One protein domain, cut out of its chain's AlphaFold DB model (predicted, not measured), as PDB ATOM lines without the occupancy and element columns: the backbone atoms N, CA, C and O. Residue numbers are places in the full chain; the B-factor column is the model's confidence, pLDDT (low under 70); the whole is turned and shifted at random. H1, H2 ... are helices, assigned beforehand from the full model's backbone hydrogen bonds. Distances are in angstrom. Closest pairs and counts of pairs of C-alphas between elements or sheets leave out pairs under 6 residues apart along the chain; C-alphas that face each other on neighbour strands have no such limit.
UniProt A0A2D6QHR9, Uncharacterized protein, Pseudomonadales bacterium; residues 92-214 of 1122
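Overview. This is residues 92 to 214 of the 1122 residues of an uncharacterized protein of Pseudomonadales bacterium (UniProt A0A2D6QHR9). A flat, two-layered slab of helices: the longest helix, H4, crosses H3 and H5 on one side of the slab, and beside it in the same layer H2 crosses H1. The other layer is a row of three helices running the same way, H1, H3 and H5, with few contacts between neighbours. The printed part has 123 residues, with five named helices, H1 to H5 in chain order, and no named strand; the class is all helix. It is compact, with a radius of gyration of the C-alphas of 14.2 A, and spans 41 by 34 by 18 A.

Along the chain. H4, residues 174 to 195, is 30.4 A long and begins at C-alpha 174 (252.654, 262.981, 246.689). H3 is residues 152 to 164 and H5 residues 200 to 212, ending at C-alpha 212 (262.241, 285.302, 249.155). H2, residues 128 to 143, is 22.7 A long. H1, residues 92 to 109, is 26.0 A long and begins at (229.212, 257.987, 241.195).

Arrangement. H4 touches the hub, H3, about perpendicular at 83 degrees, with residues 181 to 185 alone; the closest C-alphas, of Gly 159 and Leu 181, are 6.2 A apart. H3 and H5 touch at a shallow tilt of 31 degrees, the closest C-alphas being those of Met 161 and Met 204, 7.3 A. H1 and H2 touch at a steep tilt of 69.9 degrees, only just short of about perpendicular, with C-alphas of Gly 102 and Val 132 closest at 4.0 A. H1 and H5 are apart. In each of the five helices every O i to N i+4 pair is within hydrogen-bond range.

Size, cuts and confidence. The C-alphas farthest apart, of Val 92 and Leu 213, are 46.8 A apart. The printed part has no cut. The link from H1 to H2, residues 110 to 127, is long. No printed residue has pLDDT under 70.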
ATOM      1  N   VAL A  92     228.344 257.663 242.350       71.06
ATOM      2  CA  VAL A  92     229.212 257.987 241.195       71.06
ATOM      3  C   VAL A  92     229.871 259.366 241.334       71.06
ATOM      4  O   VAL A  92     231.056 259.533 241.028       71.06
ATOM      5  N   GLU A  93     229.127 260.345 241.849       73.31
ATOM      6  CA  GLU A  93     229.547 261.742 242.010       73.31
ATOM      7  C   GLU A  93     230.886 261.936 242.770       73.31
ATOM      8  O   GLU A  93     231.757 262.649 242.251       73.31
ATOM      9  N   PRO A  94     231.158 261.273 243.920       74.88
ATOM     10  CA  PRO A  94     232.434 261.446 244.620       74.88
ATOM     11  C   PRO A  94     233.647 260.917 243.841       74.88
ATOM     12  O   PRO A  94     234.739 261.467 243.991       74.88
ATOM     13  N   VAL A  95     233.487 259.886 243.001       80.31
ATOM     14  CA  VAL A  95     234.593 259.313 242.208       80.31
ATOM     15  C   VAL A  95     234.971 260.243 241.055       80.31
ATOM     16  O   VAL A  95     236.159 260.470 240.808       80.31
ATOM     17  N   VAL A  96     233.973 260.818 240.376       87.19
ATOM     18  CA  VAL A  96     234.184 261.791 239.293       87.19
ATOM     19  C   VAL A  96     234.876 263.047 239.828       87.19
ATOM     20  O   VAL A  96     235.887 263.468 239.265       87.19
ATOM     21  N   HIS A  97     234.417 263.588 240.964       85.94
ATOM     22  CA  HIS A  97     235.043 264.756 241.591       85.94
ATOM     23  C   HIS A  97     236.513 264.499 241.970       85.94
ATOM     24  O   HIS A  97     237.379 265.330 241.693       85.94
ATOM     25  N   THR A  98     236.830 263.349 242.578       88.31
ATOM     26  CA  THR A  98     238.217 263.022 242.955       88.31
ATOM     27  C   THR A  98     239.121 262.817 241.732       88.31
ATOM     28  O   THR A  98     240.283 263.217 241.772       88.31
ATOM     29  N   ARG A  99     238.608 262.276 240.615       90.31
ATOM     30  CA  ARG A  99     239.370 262.187 239.352       90.31
ATOM     31  C   ARG A  99     239.628 263.555 238.720       90.31
ATOM     32  O   ARG A  99     240.769 263.837 238.369       90.31
ATOM     33  N   ALA A 100     238.617 264.421 238.632       90.31
ATOM     34  CA  ALA A 100     238.773 265.779 238.103       90.31
ATOM     35  C   ALA A 100     239.807 266.590 238.910       90.31
ATOM     36  O   ALA A 100     240.711 267.207 238.347       90.31
ATOM     37  N   MET A 101     239.737 266.499 240.241       91.81
ATOM     38  CA  MET A 101     240.725 267.083 241.150       91.81
ATOM     39  C   MET A 101     242.122 266.464 240.971       91.81
ATOM     40  O   MET A 101     243.120 267.178 241.041       91.81
ATOM     41  N   GLY A 102     242.208 265.162 240.677       94.19
ATOM     42  CA  GLY A 102     243.454 264.482 240.321       94.19
ATOM     43  C   GLY A 102     244.102 265.027 239.044       94.19
ATOM     44  O   GLY A 102     245.301 265.283 239.041       94.19
ATOM     45  N   HIS A 103     243.334 265.298 237.987       93.50
ATOM     46  CA  HIS A 103     243.872 265.936 236.777       93.50
ATOM     47  C   HIS A 103     244.319 267.385 237.023       93.50
ATOM     48  O   HIS A 103     245.341 267.815 236.488       93.50
ATOM     49  N   GLN A 104     243.616 268.128 237.885       92.12
ATOM     50  CA  GLN A 104     244.057 269.461 238.300       92.12
ATOM     51  C   GLN A 104     245.356 269.402 239.127       92.12
ATOM     52  O   GLN A 104     246.242 270.231 238.924       92.12
ATOM     53  N   MET A 105     245.506 268.404 240.009       92.94
ATOM     54  CA  MET A 105     246.751 268.148 240.743       92.94
ATOM     55  C   MET A 105     247.906 267.766 239.820       92.94
ATOM     56  O   MET A 105     249.013 268.270 239.999       92.94
ATOM     57  N   GLU A 106     247.653 266.932 238.808       94.25
ATOM     58  CA  GLU A 106     248.640 266.608 237.779       94.25
ATOM     59  C   GLU A 106     249.122 267.892 237.092       94.25
ATOM     60  O   GLU A 106     250.314 268.191 237.133       94.25
ATOM     61  N   ALA A 107     248.203 268.694 236.544       93.19
ATOM     62  CA  ALA A 107     248.537 269.941 235.857       93.19
ATOM     63  C   ALA A 107     249.306 270.928 236.755       93.19
ATOM     64  O   ALA A 107     250.295 271.507 236.316       93.19
ATOM     65  N   MET A 108     248.897 271.078 238.019       93.62
ATOM     66  CA  MET A 108     249.573 271.926 239.007       93.62
ATOM     67  C   MET A 108     250.996 271.436 239.316       93.62
ATOM     68  O   MET A 108     251.921 272.239 239.422       93.62
ATOM     69  N   SER A 109     251.178 270.119 239.450       95.38
ATOM     70  CA  SER A 109     252.465 269.511 239.808       95.38
ATOM     71  C   SER A 109     253.539 269.634 238.725       95.38
ATOM     72  O   SER A 109     254.722 269.627 239.055       95.38
ATOM     73  N   ARG A 110     253.157 269.813 237.450       93.94
ATOM     74  CA  ARG A 110     254.097 269.985 236.322       93.94
ATOM     75  C   ARG A 110     255.050 271.173 236.495       93.94
ATOM     76  O   ARG A 110     256.146 271.137 235.950       93.94
ATOM     77  N   ASN A 111     254.667 272.185 237.278       90.00
ATOM     78  CA  ASN A 111     255.475 273.389 237.491       90.00
ATOM     79  C   ASN A 111     256.652 273.196 238.467       90.00
ATOM     80  O   ASN A 111     257.574 274.003 238.440       90.00
ATOM     81  N   PHE A 112     256.618 272.179 239.339       92.69
ATOM     82  CA  PHE A 112     257.606 272.013 240.422       92.69
ATOM     83  C   PHE A 112     258.091 270.567 240.634       92.69
ATOM     84  O   PHE A 112     259.168 270.352 241.185       92.69
ATOM     85  N   VAL A 113     257.353 269.554 240.163       94.38
ATOM     86  CA  VAL A 113     257.798 268.151 240.181       94.38
ATOM     87  C   VAL A 113     258.551 267.853 238.885       94.38
ATOM     88  O   VAL A 113     257.960 267.457 237.881       94.38
ATOM     89  N   VAL A 114     259.867 268.061 238.913       91.00
ATOM     90  CA  VAL A 114     260.775 267.860 237.761       91.00
ATOM     91  C   VAL A 114     261.538 266.522 237.845       91.00
ATOM     92  O   VAL A 114     262.210 266.116 236.904       91.00
ATOM     93  N   GLY A 115     261.432 265.805 238.968       88.38
ATOM     94  CA  GLY A 115     262.125 264.539 239.217       88.38
ATOM     95  C   GLY A 115     261.319 263.606 240.123       88.38
ATOM     96  O   GLY A 115     260.506 264.067 240.920       88.38
ATOM     97  N   GLY A 116     261.547 262.294 240.002       87.69
ATOM     98  CA  GLY A 116     260.970 261.273 240.884       87.69
ATOM     99  C   GLY A 116     260.561 259.982 240.166       87.69
ATOM    100  O   GLY A 116     260.402 259.948 238.951       87.69
ATOM    101  N   GLY A 117     260.347 258.903 240.925       89.06
ATOM    102  CA  GLY A 117     259.859 257.623 240.379       89.06
ATOM    103  C   GLY A 117     258.374 257.619 239.980       89.06
ATOM    104  O   GLY A 117     257.922 256.682 239.333       89.06
ATOM    105  N   ASN A 118     257.632 258.667 240.353       89.94
ATOM    106  CA  ASN A 118     256.181 258.798 240.178       89.94
ATOM    107  C   ASN A 118     255.821 259.924 239.186       89.94
ATOM    108  O   ASN A 118     254.798 260.591 239.349       89.94
ATOM    109  N   LEU A 119     256.689 260.195 238.207       91.69
ATOM    110  CA  LEU A 119     256.461 261.218 237.183       91.69
ATOM    111  C   LEU A 119     255.391 260.790 236.170       91.69
ATOM    112  O   LEU A 119     255.197 259.600 235.913       91.69
ATOM    113  N   ASN A 120     254.720 261.761 235.554       92.69
ATOM    114  CA  ASN A 120     253.860 261.491 234.406       92.69
ATOM    115  C   ASN A 120     254.694 261.045 233.172       92.69
ATOM    116  O   ASN A 120     255.915 261.227 233.148       92.69
ATOM    117  N   PRO A 121     254.066 260.486 232.116       90.19
ATOM    118  CA  PRO A 121     254.786 259.993 230.934       90.19
ATOM    119  C   PRO A 121     255.585 261.049 230.146       90.19
ATOM    120  O   PRO A 121     256.419 260.684 229.325       90.19
ATOM    121  N   MET A 122     255.340 262.343 230.380       90.94
ATOM    122  CA  MET A 122     256.081 263.469 229.795       90.94
ATOM    123  C   MET A 122     257.290 263.891 230.653       90.94
ATOM    124  O   MET A 122     257.938 264.888 230.344       90.94
ATOM    125  N   GLY A 123     257.587 263.176 231.745       89.56
ATOM    126  CA  GLY A 123     258.740 263.435 232.611       89.56
ATOM    127  C   GLY A 123     258.606 264.649 233.536       89.56
ATOM    128  O   GLY A 123     259.591 265.038 234.153       89.56
ATOM    129  N   SER A 124     257.417 265.250 233.657       91.38
ATOM    130  CA  SER A 124     257.157 266.374 234.571       91.38
ATOM    131  C   SER A 124     255.759 266.291 235.180       91.38
ATOM    132  O   SER A 124     254.793 265.896 234.528       91.38
ATOM    133  N   GLY A 125     255.633 266.675 236.448       94.25
ATOM    134  CA  GLY A 125     254.410 266.473 237.218       94.25
ATOM    135  C   GLY A 125     254.228 265.029 237.688       94.25
ATOM    136  O   GLY A 125     254.872 264.100 237.207       94.25
ATOM    137  N   LEU A 126     253.328 264.843 238.648       96.00
ATOM    138  CA  LEU A 126     252.930 263.536 239.164       96.00
ATOM    139  C   LEU A 126     252.179 262.717 238.103       96.00
ATOM    140  O   LEU A 126     251.324 263.237 237.386       96.00
ATOM    141  N   ALA A 127     252.420 261.408 238.068       95.81
ATOM    142  CA  ALA A 127     251.599 260.465 237.322       95.81
ATOM    143  C   ALA A 127     250.130 260.558 237.763       95.81
ATOM    144  O   ALA A 127     249.842 260.641 238.957       95.81
ATOM    145  N   THR A 128     249.185 260.446 236.826       94.94
ATOM    146  CA  THR A 128     247.740 260.600 237.087       94.94
ATOM    147  C   THR A 128     247.237 259.757 238.271       94.94
ATOM    148  O   THR A 128     246.400 260.214 239.048       94.94
ATOM    149  N   ARG A 129     247.785 258.546 238.475       95.00
ATOM    150  CA  ARG A 129     247.479 257.683 239.634       95.00
ATOM    151  C   ARG A 129     247.853 258.333 240.971       95.00
ATOM    152  O   ARG A 129     247.073 258.274 241.919       95.00
ATOM    153  N   ASP A 130     249.033 258.934 241.048       95.19
ATOM    154  CA  ASP A 130     249.540 259.595 242.248       95.19
ATOM    155  C   ASP A 130     248.893 260.965 242.457       95.19
ATOM    156  O   ASP A 130     248.613 261.331 243.596       95.19
ATOM    157  N   SER A 131     248.530 261.661 241.380       95.31
ATOM    158  CA  SER A 131     247.731 262.892 241.424       95.31
ATOM    159  C   SER A 131     246.314 262.652 241.961       95.31
ATOM    160  O   SER A 131     245.814 263.439 242.764       95.31
ATOM    161  N   VAL A 132     245.671 261.535 241.594       95.25
ATOM    162  CA  VAL A 132     244.378 261.107 242.169       95.25
ATOM    163  C   VAL A 132     244.522 260.698 243.641       95.25
ATOM    164  O   VAL A 132     243.659 261.032 244.453       95.25
ATOM    165  N   ALA A 133     245.618 260.032 244.021       94.31
ATOM    166  CA  ALA A 133     245.896 259.717 245.425       94.31
ATOM    167  C   ALA A 133     246.136 260.988 246.269       94.31
ATOM    168  O   ALA A 133     245.599 261.105 247.371       94.31
ATOM    169  N   LEU A 134     246.867 261.967 245.727       95.06
ATOM    170  CA  LEU A 134     247.063 263.289 246.327       95.06
ATOM    171  C   LEU A 134     245.733 264.047 246.474       95.06
ATOM    172  O   LEU A 134     245.477 264.632 247.523       95.06
ATOM    173  N   ALA A 135     244.856 264.005 245.467       94.25
ATOM    174  CA  ALA A 135     243.518 264.593 245.552       94.25
ATOM    175  C   ALA A 135     242.682 263.980 246.694       94.25
ATOM    176  O   ALA A 135     241.985 264.709 247.402       94.25
ATOM    177  N   GLY A 136     242.808 262.667 246.926       94.19
ATOM    178  CA  GLY A 136     242.274 261.995 248.116       94.19
ATOM    179  C   GLY A 136     242.826 262.591 249.414       94.19
ATOM    180  O   GLY A 136     242.059 263.101 250.225       94.19
ATOM    181  N   GLN A 137     244.154 262.650 249.558       93.31
ATOM    182  CA  GLN A 137     244.808 263.216 250.748       93.31
ATOM    183  C   GLN A 137     244.420 264.682 251.018       93.31
ATOM    184  O   GLN A 137     244.284 265.079 252.174       93.31
ATOM    185  N   VAL A 138     244.205 265.503 249.983       92.69
ATOM    186  CA  VAL A 138     243.733 266.890 250.159       92.69
ATOM    187  C   VAL A 138     242.272 266.956 250.599       92.69
ATOM    188  O   VAL A 138     241.931 267.783 251.448       92.69
ATOM    189  N   LYS A 139     241.412 266.066 250.090       92.25
ATOM    190  CA  LYS A 139     240.033 265.927 250.575       92.25
ATOM    191  C   LYS A 139     240.008 265.510 252.053       92.25
ATOM    192  O   LYS A 139     239.253 266.100 252.828       92.25
ATOM    193  N   ASP A 140     240.887 264.593 252.451       91.31
ATOM    194  CA  ASP A 140     241.040 264.149 253.841       91.31
ATOM    195  C   ASP A 140     241.579 265.268 254.752       91.31
ATOM    196  O   ASP A 140     241.118 265.439 255.879       91.31
ATOM    197  N   MET A 141     242.489 266.118 254.257       90.31
ATOM    198  CA  MET A 141     242.920 267.312 254.998       90.31
ATOM    199  C   MET A 141     241.761 268.276 255.273       90.31
ATOM    200  O   MET A 141     241.670 268.796 256.385       90.31
ATOM    201  N   THR A 142     240.845 268.482 254.320       88.75
ATOM    202  CA  THR A 142     239.666 269.335 254.557       88.75
ATOM    203  C   THR A 142     238.627 268.717 255.489       88.75
ATOM    204  O   THR A 142     238.018 269.446 256.268       88.75
ATOM    205  N   SER A 143     238.435 267.394 255.463       87.31
ATOM    206  CA  SER A 143     237.475 266.721 256.352       87.31
ATOM    207  C   SER A 143     237.997 266.547 257.783       87.31
ATOM    208  O   SER A 143     237.204 266.551 258.721       87.31
ATOM    209  N   SER A 144     239.318 266.458 257.975       82.94
ATOM    210  CA  SER A 144     239.963 266.237 259.282       82.94
ATOM    211  C   SER A 144     239.810 267.371 260.309       82.94
ATOM    212  O   SER A 144     240.257 267.230 261.444       82.94
ATOM    213  N   GLY A 145     239.247 268.523 259.929       77.94
ATOM    214  CA  GLY A 145     239.152 269.709 260.788       77.94
ATOM    215  C   GLY A 145     240.476 270.462 260.996       77.94
ATOM    216  O   GLY A 145     240.441 271.640 261.346       77.94
ATOM    217  N   GLU A 146     241.634 269.857 260.693       74.88
ATOM    218  CA  GLU A 146     242.947 270.528 260.726       74.88
ATOM    219  C   GLU A 146     242.985 271.789 259.844       74.88
ATOM    220  O   GLU A 146     243.692 272.747 260.150       74.88
ATOM    221  N   MET A 147     242.211 271.781 258.755       82.75
ATOM    222  CA  MET A 147     242.084 272.871 257.785       82.75
ATOM    223  C   MET A 147     240.773 273.653 257.922       82.75
ATOM    224  O   MET A 147     240.322 274.266 256.956       82.75
ATOM    225  N   ALA A 148     240.141 273.647 259.102       75.94
ATOM    226  CA  ALA A 148     238.937 274.440 259.351       75.94
ATOM    227  C   ALA A 148     239.145 275.904 258.910       75.94
ATOM    228  O   ALA A 148     240.091 276.557 259.345       75.94
ATOM    229  N   GLY A 149     238.276 276.394 258.021       82.50
ATOM    230  CA  GLY A 149     238.405 277.701 257.364       82.50
ATOM    231  C   GLY A 149     238.778 277.639 255.877       82.50
ATOM    232  O   GLY A 149     238.432 278.567 255.155       82.50
ATOM    233  N   PHE A 150     239.383 276.547 255.392       91.88
ATOM    234  CA  PHE A 150     239.652 276.331 253.965       91.88
ATOM    235  C   PHE A 150     238.842 275.159 253.410       91.88
ATOM    236  O   PHE A 150     238.901 274.036 253.913       91.88
ATOM    237  N   ASN A 151     238.106 275.406 252.327       92.38
ATOM    238  CA  ASN A 151     237.446 274.350 251.564       92.38
ATOM    239  C   ASN A 151     238.433 273.682 250.580       92.38
ATOM    240  O   ASN A 151     239.548 274.157 250.354       92.38
ATOM    241  N   THR A 152     238.033 272.572 249.956       91.69
ATOM    242  CA  THR A 152     238.921 271.801 249.064       91.69
ATOM    243  C   THR A 152     239.403 272.612 247.855       91.69
ATOM    244  O   THR A 152     240.542 272.446 247.430       91.69
ATOM    245  N   ARG A 153     238.589 273.540 247.330       91.44
ATOM    246  CA  ARG A 153     238.985 274.459 246.247       91.44
ATOM    247  C   ARG A 153     239.973 275.513 246.740       91.44
ATOM    248  O   ARG A 153     240.889 275.854 245.996       91.44
ATOM    249  N   ASP A 154     239.834 275.986 247.978       92.06
ATOM    250  CA  ASP A 154     240.790 276.920 248.580       92.06
ATOM    251  C   ASP A 154     242.153 276.249 248.731       92.06
ATOM    252  O   ASP A 154     243.150 276.832 248.323       92.06
ATOM    253  N   ILE A 155     242.211 274.998 249.207       91.88
ATOM    254  CA  ILE A 155     243.481 274.261 249.292       91.88
ATOM    255  C   ILE A 155     244.081 274.004 247.900       91.88
ATOM    256  O   ILE A 155     245.290 274.151 247.736       91.88
ATOM    257  N   MET A 156     243.275 273.712 246.871       92.75
ATOM    258  CA  MET A 156     243.768 273.641 245.482       92.75
ATOM    259  C   MET A 156     244.325 274.992 244.996       92.75
ATOM    260  O   MET A 156     245.382 275.036 244.368       92.75
ATOM    261  N   ARG A 157     243.654 276.108 245.312       93.00
ATOM    262  CA  ARG A 157     244.099 277.468 244.961       93.00
ATOM    263  C   ARG A 157     245.379 277.848 245.709       93.00
ATOM    264  O   ARG A 157     246.288 278.399 245.097       93.00
ATOM    265  N   ILE A 158     245.472 277.519 246.999       92.94
ATOM    266  CA  ILE A 158     246.673 277.673 247.828       92.94
ATOM    267  C   ILE A 158     247.806 276.830 247.247       92.94
ATOM    268  O   ILE A 158     248.895 277.357 247.088       92.94
ATOM    269  N   GLY A 159     247.554 275.581 246.846       93.94
ATOM    270  CA  GLY A 159     248.541 274.722 246.188       93.94
ATOM    271  C   GLY A 159     249.071 275.315 244.884       93.94
ATOM    272  O   GLY A 159     250.283 275.378 244.696       93.94
ATOM    273  N   GLY A 160     248.188 275.834 244.025       92.44
ATOM    274  CA  GLY A 160     248.586 276.499 242.781       92.44
ATOM    275  C   GLY A 160     249.374 277.789 243.024       92.44
ATOM    276  O   GLY A 160     250.387 278.033 242.375       92.44
ATOM    277  N   MET A 161     248.967 278.597 244.007       93.50
ATOM    278  CA  MET A 161     249.726 279.785 244.408       93.50
ATOM    279  C   MET A 161     251.056 279.417 245.078       93.50
ATOM    280  O   MET A 161     252.040 280.111 244.862       93.50
ATOM    281  N   ALA A 162     251.123 278.333 245.849       91.38
ATOM    282  CA  ALA A 162     252.336 277.852 246.505       91.38
ATOM    283  C   ALA A 162     253.350 277.344 245.476       91.38
ATOM    284  O   ALA A 162     254.520 277.713 245.540       91.38
ATOM    285  N   ALA A 163     252.889 276.568 244.493       92.25
ATOM    286  CA  ALA A 163     253.668 276.154 243.333       92.25
ATOM    287  C   ALA A 163     254.260 277.365 242.593       92.25
ATOM    288  O   ALA A 163     255.469 277.454 242.421       92.25
ATOM    289  N   ASN A 164     253.427 278.351 242.252       91.44
ATOM    290  CA  ASN A 164     253.870 279.548 241.528       91.44
ATOM    291  C   ASN A 164     254.801 280.475 242.343       91.44
ATOM    292  O   ASN A 164     255.422 281.358 241.765       91.44
ATOM    293  N   ASN A 165     254.888 280.299 243.667       88.81
ATOM    294  CA  ASN A 165     255.753 281.067 244.572       88.81
ATOM    295  C   ASN A 165     256.975 280.260 245.066       88.81
ATOM    296  O   ASN A 165     257.559 280.592 246.098       88.81
ATOM    297  N   GLY A 166     257.334 279.161 244.394       89.06
ATOM    298  CA  GLY A 166     258.482 278.328 244.772       89.06
ATOM    299  C   GLY A 166     258.339 277.628 246.133       89.06
ATOM    300  O   GLY A 166     259.308 277.168 246.745       89.06
ATOM    301  N   MET A 167     257.124 277.586 246.697       90.50
ATOM    302  CA  MET A 167     256.899 277.018 248.027       90.50
ATOM    303  C   MET A 167     256.896 275.490 248.026       90.50
ATOM    304  O   MET A 167     257.122 274.897 249.086       90.50
ATOM    305  N   MET A 168     256.678 274.880 246.857       93.69
ATOM    306  CA  MET A 168     256.486 273.441 246.654       93.69
ATOM    307  C   MET A 168     257.705 272.740 246.027       93.69
ATOM    308  O   MET A 168     257.708 271.520 245.938       93.69
ATOM    309  N   ASP A 169     258.758 273.474 245.658       91.12
ATOM    310  CA  ASP A 169     259.900 272.985 244.854       91.12
ATOM    311  C   ASP A 169     260.692 271.838 245.505       91.12
ATOM    312  O   ASP A 169     261.304 271.019 244.826       91.12
ATOM    313  N   MET A 170     260.644 271.745 246.836       87.44
ATOM    314  CA  MET A 170     261.271 270.665 247.612       87.44
ATOM    315  C   MET A 170     260.416 269.384 247.689       87.44
ATOM    316  O   MET A 170     260.840 268.401 248.295       87.44
ATOM    317  N   ALA A 171     259.199 269.385 247.137       92.19
ATOM    318  CA  ALA A 171     258.237 268.298 247.266       92.19
ATOM    319  C   ALA A 171     258.093 267.519 245.947       92.19
ATOM    320  O   ALA A 171     257.322 267.893 245.066       92.19
ATOM    321  N   GLN A 172     258.826 266.408 245.827       92.38
ATOM    322  CA  GLN A 172     258.922 265.606 244.597       92.38
ATOM    323  C   GLN A 172     258.015 264.364 244.573       92.38
ATOM    324  O   GLN A 172     257.867 263.719 243.537       92.38
ATOM    325  N   ASN A 173     257.381 264.007 245.693       94.25
ATOM    326  CA  ASN A 173     256.397 262.920 245.760       94.25
ATOM    327  C   ASN A 173     255.089 263.371 246.427       94.25
ATOM    328  O   ASN A 173     255.052 264.376 247.134       94.25
ATOM    329  N   LYS A 174     253.998 262.630 246.198       94.06
ATOM    330  CA  LYS A 174     252.654 262.981 246.689       94.06
ATOM    331  C   LYS A 174     252.606 263.187 248.211       94.06
ATOM    332  O   LYS A 174     251.955 264.125 248.657       94.06
ATOM    333  N   GLU A 175     253.333 262.390 248.996       94.19
ATOM    334  CA  GLU A 175     253.401 262.521 250.455       94.19
ATOM    335  C   GLU A 175     254.067 263.837 250.881       94.19
ATOM    336  O   GLU A 175     253.532 264.557 251.728       94.19
ATOM    337  N   GLN A 176     255.197 264.192 250.262       92.69
ATOM    338  CA  GLN A 176     255.863 265.480 250.464       92.69
ATOM    339  C   GLN A 176     254.979 266.640 250.006       92.69
ATOM    340  O   GLN A 176     254.938 267.663 250.678       92.69
ATOM    341  N   ILE A 177     254.244 266.493 248.901       93.75
ATOM    342  CA  ILE A 177     253.370 267.541 248.361       93.75
ATOM    343  C   ILE A 177     252.182 267.772 249.295       93.75
ATOM    344  O   ILE A 177     251.894 268.917 249.629       93.75
ATOM    345  N   ALA A 178     251.543 266.714 249.797       94.12
ATOM    346  CA  ALA A 178     250.498 266.823 250.810       94.12
ATOM    347  C   ALA A 178     251.038 267.392 252.136       94.12
ATOM    348  O   ALA A 178     250.386 268.229 252.757       94.12
ATOM    349  N   GLY A 179     252.235 266.977 252.566       94.31
ATOM    350  CA  GLY A 179     252.910 267.511 253.753       94.31
ATOM    351  C   GLY A 179     253.238 269.001 253.630       94.31
ATOM    352  O   GLY A 179     252.917 269.785 254.521       94.31
ATOM    353  N   GLN A 180     253.804 269.414 252.499       92.62
ATOM    354  CA  GLN A 180     254.166 270.800 252.231       92.62
ATOM    355  C   GLN A 180     252.929 271.680 252.043       92.62
ATOM    356  O   GLN A 180     252.868 272.767 252.608       92.62
ATOM    357  N   LEU A 181     251.898 271.186 251.351       92.38
ATOM    358  CA  LEU A 181     250.607 271.864 251.227       92.38
ATOM    359  C   LEU A 181     249.928 272.038 252.591       92.38
ATOM    360  O   LEU A 181     249.386 273.107 252.864       92.38
ATOM    361  N   ARG A 182     250.024 271.039 253.482       93.56
ATOM    362  CA  ARG A 182     249.573 271.145 254.880       93.56
ATOM    363  C   ARG A 182     250.330 272.241 255.632       93.56
ATOM    364  O   ARG A 182     249.706 273.054 256.309       93.56
ATOM    365  N   ASN A 183     251.654 272.284 255.503       91.56
ATOM    366  CA  ASN A 183     252.495 273.281 256.171       91.56
ATOM    367  C   ASN A 183     252.230 274.701 255.651       91.56
ATOM    368  O   ASN A 183     252.090 275.625 256.449       91.56
ATOM    369  N   VAL A 184     252.096 274.872 254.330       90.44
ATOM    370  CA  VAL A 184     251.757 276.155 253.699       90.44
ATOM    371  C   VAL A 184     250.351 276.599 254.092       90.44
ATOM    372  O   VAL A 184     250.191 277.744 254.488       90.44
ATOM    373  N   ALA A 185     249.344 275.720 254.063       92.31
ATOM    374  CA  ALA A 185     247.980 276.082 254.452       92.31
ATOM    375  C   ALA A 185     247.869 276.432 255.949       92.31
ATOM    376  O   ALA A 185     247.253 277.439 256.288       92.31
ATOM    377  N   ARG A 186     248.520 275.682 256.854       91.25
ATOM    378  CA  ARG A 186     248.588 276.047 258.285       91.25
ATOM    379  C   ARG A 186     249.327 277.370 258.504       91.25
ATOM    380  O   ARG A 186     248.830 278.227 259.227       91.25
ATOM    381  N   GLY A 187     250.481 277.554 257.860       88.06
ATOM    382  CA  GLY A 187     251.257 278.796 257.924       88.06
ATOM    383  C   GLY A 187     250.460 279.999 257.421       88.06
ATOM    384  O   GLY A 187     250.389 281.012 258.107       88.06
ATOM    385  N   LEU A 188     249.780 279.846 256.285       89.56
ATOM    386  CA  LEU A 188     248.927 280.865 255.682       89.56
ATOM    387  C   LEU A 188     247.708 281.192 256.545       89.56
ATOM    388  O   LEU A 188     247.402 282.364 256.720       89.56
ATOM    389  N   ARG A 189     247.030 280.192 257.122       90.62
ATOM    390  CA  ARG A 189     245.921 280.428 258.057       90.62
ATOM    391  C   ARG A 189     246.391 281.232 259.267       90.62
ATOM    392  O   ARG A 189     245.802 282.263 259.577       90.62
ATOM    393  N   ASN A 190     247.481 280.794 259.898       87.69
ATOM    394  CA  ASN A 190     248.077 281.491 261.033       87.69
ATOM    395  C   ASN A 190     248.517 282.913 260.648       87.69
ATOM    396  O   ASN A 190     248.375 283.825 261.452       87.69
ATOM    397  N   PHE A 191     249.016 283.114 259.423       84.12
ATOM    398  CA  PHE A 191     249.349 284.429 258.878       84.12
ATOM    399  C   PHE A 191     248.096 285.299 258.692       84.12
ATOM    400  O   PHE A 191     248.092 286.433 259.150       84.12
ATOM    401  N   MET A 192     247.024 284.786 258.079       88.94
ATOM    402  CA  MET A 192     245.774 285.522 257.828       88.94
ATOM    403  C   MET A 192     245.062 285.929 259.124       88.94
ATOM    404  O   MET A 192     244.727 287.102 259.294       88.94
ATOM    405  N   GLU A 193     244.885 284.993 260.067       86.44
ATOM    406  CA  GLU A 193     244.274 285.259 261.384       86.44
ATOM    407  C   GLU A 193     245.038 286.349 262.158       86.44
ATOM    408  O   GLU A 193     244.454 287.120 262.924       86.44
ATOM    409  N   LEU A 194     246.349 286.432 261.934       84.06
ATOM    410  CA  LEU A 194     247.267 287.303 262.648       84.06
ATOM    411  C   LEU A 194     247.444 288.678 262.000       84.06
ATOM    412  O   LEU A 194     247.286 289.694 262.678       84.06
ATOM    413  N   ALA A 195     247.755 288.701 260.702       80.00
ATOM    414  CA  ALA A 195     247.856 289.897 259.868       80.00
ATOM    415  C   ALA A 195     246.507 290.614 259.715       80.00
ATOM    416  O   ALA A 195     246.482 291.791 259.366       80.00
ATOM    417  N   GLN A 196     245.404 289.918 260.028       84.50
ATOM    418  CA  GLN A 196     244.026 290.346 259.785       84.50
ATOM    419  C   GLN A 196     243.746 290.539 258.286       84.50
ATOM    420  O   GLN A 196     242.939 291.379 257.903       84.50
ATOM    421  N   GLU A 197     244.419 289.737 257.457       85.62
ATOM    422  CA  GLU A 197     244.341 289.770 255.999       85.62
ATOM    423  C   GLU A 197     243.281 288.757 255.525       85.62
ATOM    424  O   GLU A 197     243.527 287.549 255.597       85.62
ATOM    425  N   PRO A 198     242.086 289.195 255.081       84.31
ATOM    426  CA  PRO A 198     241.026 288.284 254.654       84.31
ATOM    427  C   PRO A 198     241.303 287.651 253.283       84.31
ATOM    428  O   PRO A 198     240.691 286.637 252.946       84.31
ATOM    429  N   ASP A 199     242.205 288.229 252.482       90.38
ATOM    430  CA  ASP A 199     242.530 287.728 251.151       90.38
ATOM    431  C   ASP A 199     243.710 286.744 251.175       90.38
ATOM    432  O   ASP A 199     244.878 287.109 251.332       90.38
ATOM    433  N   VAL A 200     243.383 285.476 250.920       89.31
ATOM    434  CA  VAL A 200     244.318 284.357 250.724       89.31
ATOM    435  C   VAL A 200     245.420 284.705 249.710       89.31
ATOM    436  O   VAL A 200     246.551 284.246 249.863       89.31
ATOM    437  N   GLN A 201     245.128 285.501 248.672       90.88
ATOM    438  CA  GLN A 201     246.111 285.864 247.646       90.88
ATOM    439  C   GLN A 201     247.134 286.879 248.156       90.88
ATOM    440  O   GLN A 201     248.331 286.666 247.973       90.88
ATOM    441  N   GLN A 202     246.683 287.946 248.819       89.75
ATOM    442  CA  GLN A 202     247.571 288.959 249.395       89.75
ATOM    443  C   GLN A 202     248.403 288.376 250.537       89.75
ATOM    444  O   GLN A 202     249.616 288.574 250.565       89.75
ATOM    445  N   ALA A 203     247.797 287.560 251.403       89.19
ATOM    446  CA  ALA A 203     248.518 286.828 252.438       89.19
ATOM    447  C   ALA A 203     249.582 285.877 251.847       89.19
ATOM    448  O   ALA A 203     250.717 285.856 252.323       89.19
ATOM    449  N   MET A 204     249.275 285.155 250.760       89.50
ATOM    450  CA  MET A 204     250.260 284.325 250.047       89.50
ATOM    451  C   MET A 204     251.379 285.144 249.399       89.50
ATOM    452  O   MET A 204     252.534 284.733 249.465       89.50
ATOM    453  N   GLN A 205     251.071 286.291 248.791       90.75
ATOM    454  CA  GLN A 205     252.078 287.180 248.203       90.75
ATOM    455  C   GLN A 205     252.997 287.769 249.278       90.75
ATOM    456  O   GLN A 205     254.211 287.753 249.110       90.75
ATOM    457  N   GLN A 206     252.450 288.219 250.411       89.38
ATOM    458  CA  GLN A 206     253.243 288.700 251.544       89.38
ATOM    459  C   GLN A 206     254.113 287.575 252.133       89.38
ATOM    460  O   GLN A 206     255.314 287.765 252.311       89.38
ATOM    461  N   MET A 207     253.553 286.380 252.365       90.19
ATOM    462  CA  MET A 207     254.302 285.222 252.877       90.19
ATOM    463  C   MET A 207     255.381 284.736 251.890       90.19
ATOM    464  O   MET A 207     256.461 284.326 252.313       90.19
ATOM    465  N   SER A 208     255.122 284.828 250.582       90.19
ATOM    466  CA  SER A 208     256.106 284.587 249.519       90.19
ATOM    467  C   SER A 208     257.242 285.605 249.560       90.19
ATOM    468  O   SER A 208     258.397 285.205 249.658       90.19
ATOM    469  N   THR A 209     256.936 286.906 249.607       90.88
ATOM    470  CA  THR A 209     257.945 287.969 249.738       90.88
ATOM    471  C   THR A 209     258.799 287.789 250.993       90.88
ATOM    472  O   THR A 209     260.017 287.902 250.939       90.88
ATOM    473  N   LEU A 210     258.201 287.439 252.134       91.56
ATOM    474  CA  LEU A 210     258.961 287.151 253.356       91.56
ATOM    475  C   LEU A 210     259.895 285.938 253.187       91.56
ATOM    476  O   LEU A 210     261.018 285.953 253.692       91.56
ATOM    477  N   ARG A 211     259.469 284.914 252.436       91.75
ATOM    478  CA  ARG A 211     260.293 283.742 252.114       91.75
ATOM    479  C   ARG A 211     261.414 284.056 251.119       91.75
ATOM    480  O   ARG A 211     262.526 283.582 251.329       91.75
ATOM    481  N   THR A 212     261.178 284.867 250.087       91.56
ATOM    482  CA  THR A 212     262.241 285.302 249.155       91.56
ATOM    483  C   THR A 212     263.258 286.228 249.824       91.56
ATOM    484  O   THR A 212     264.422 286.242 249.436       91.56
ATOM    485  N   LEU A 213     262.863 286.926 250.894       92.44
ATOM    486  CA  LEU A 213     263.768 287.657 251.781       92.44
ATOM    487  C   LEU A 213     264.587 286.752 252.733       92.44
ATOM    488  O   LEU A 213     265.474 287.254 253.426       92.44
ATOM    489  N   GLY A 214     264.347 285.436 252.752       89.81
ATOM    490  CA  GLY A 214     265.139 284.455 253.506       89.81
ATOM    491  C   GLY A 214     264.542 284.000 254.843       89.81
ATOM    492  O   GLY A 214     265.253 283.397 255.646       89.81
TER     493      GLY A 214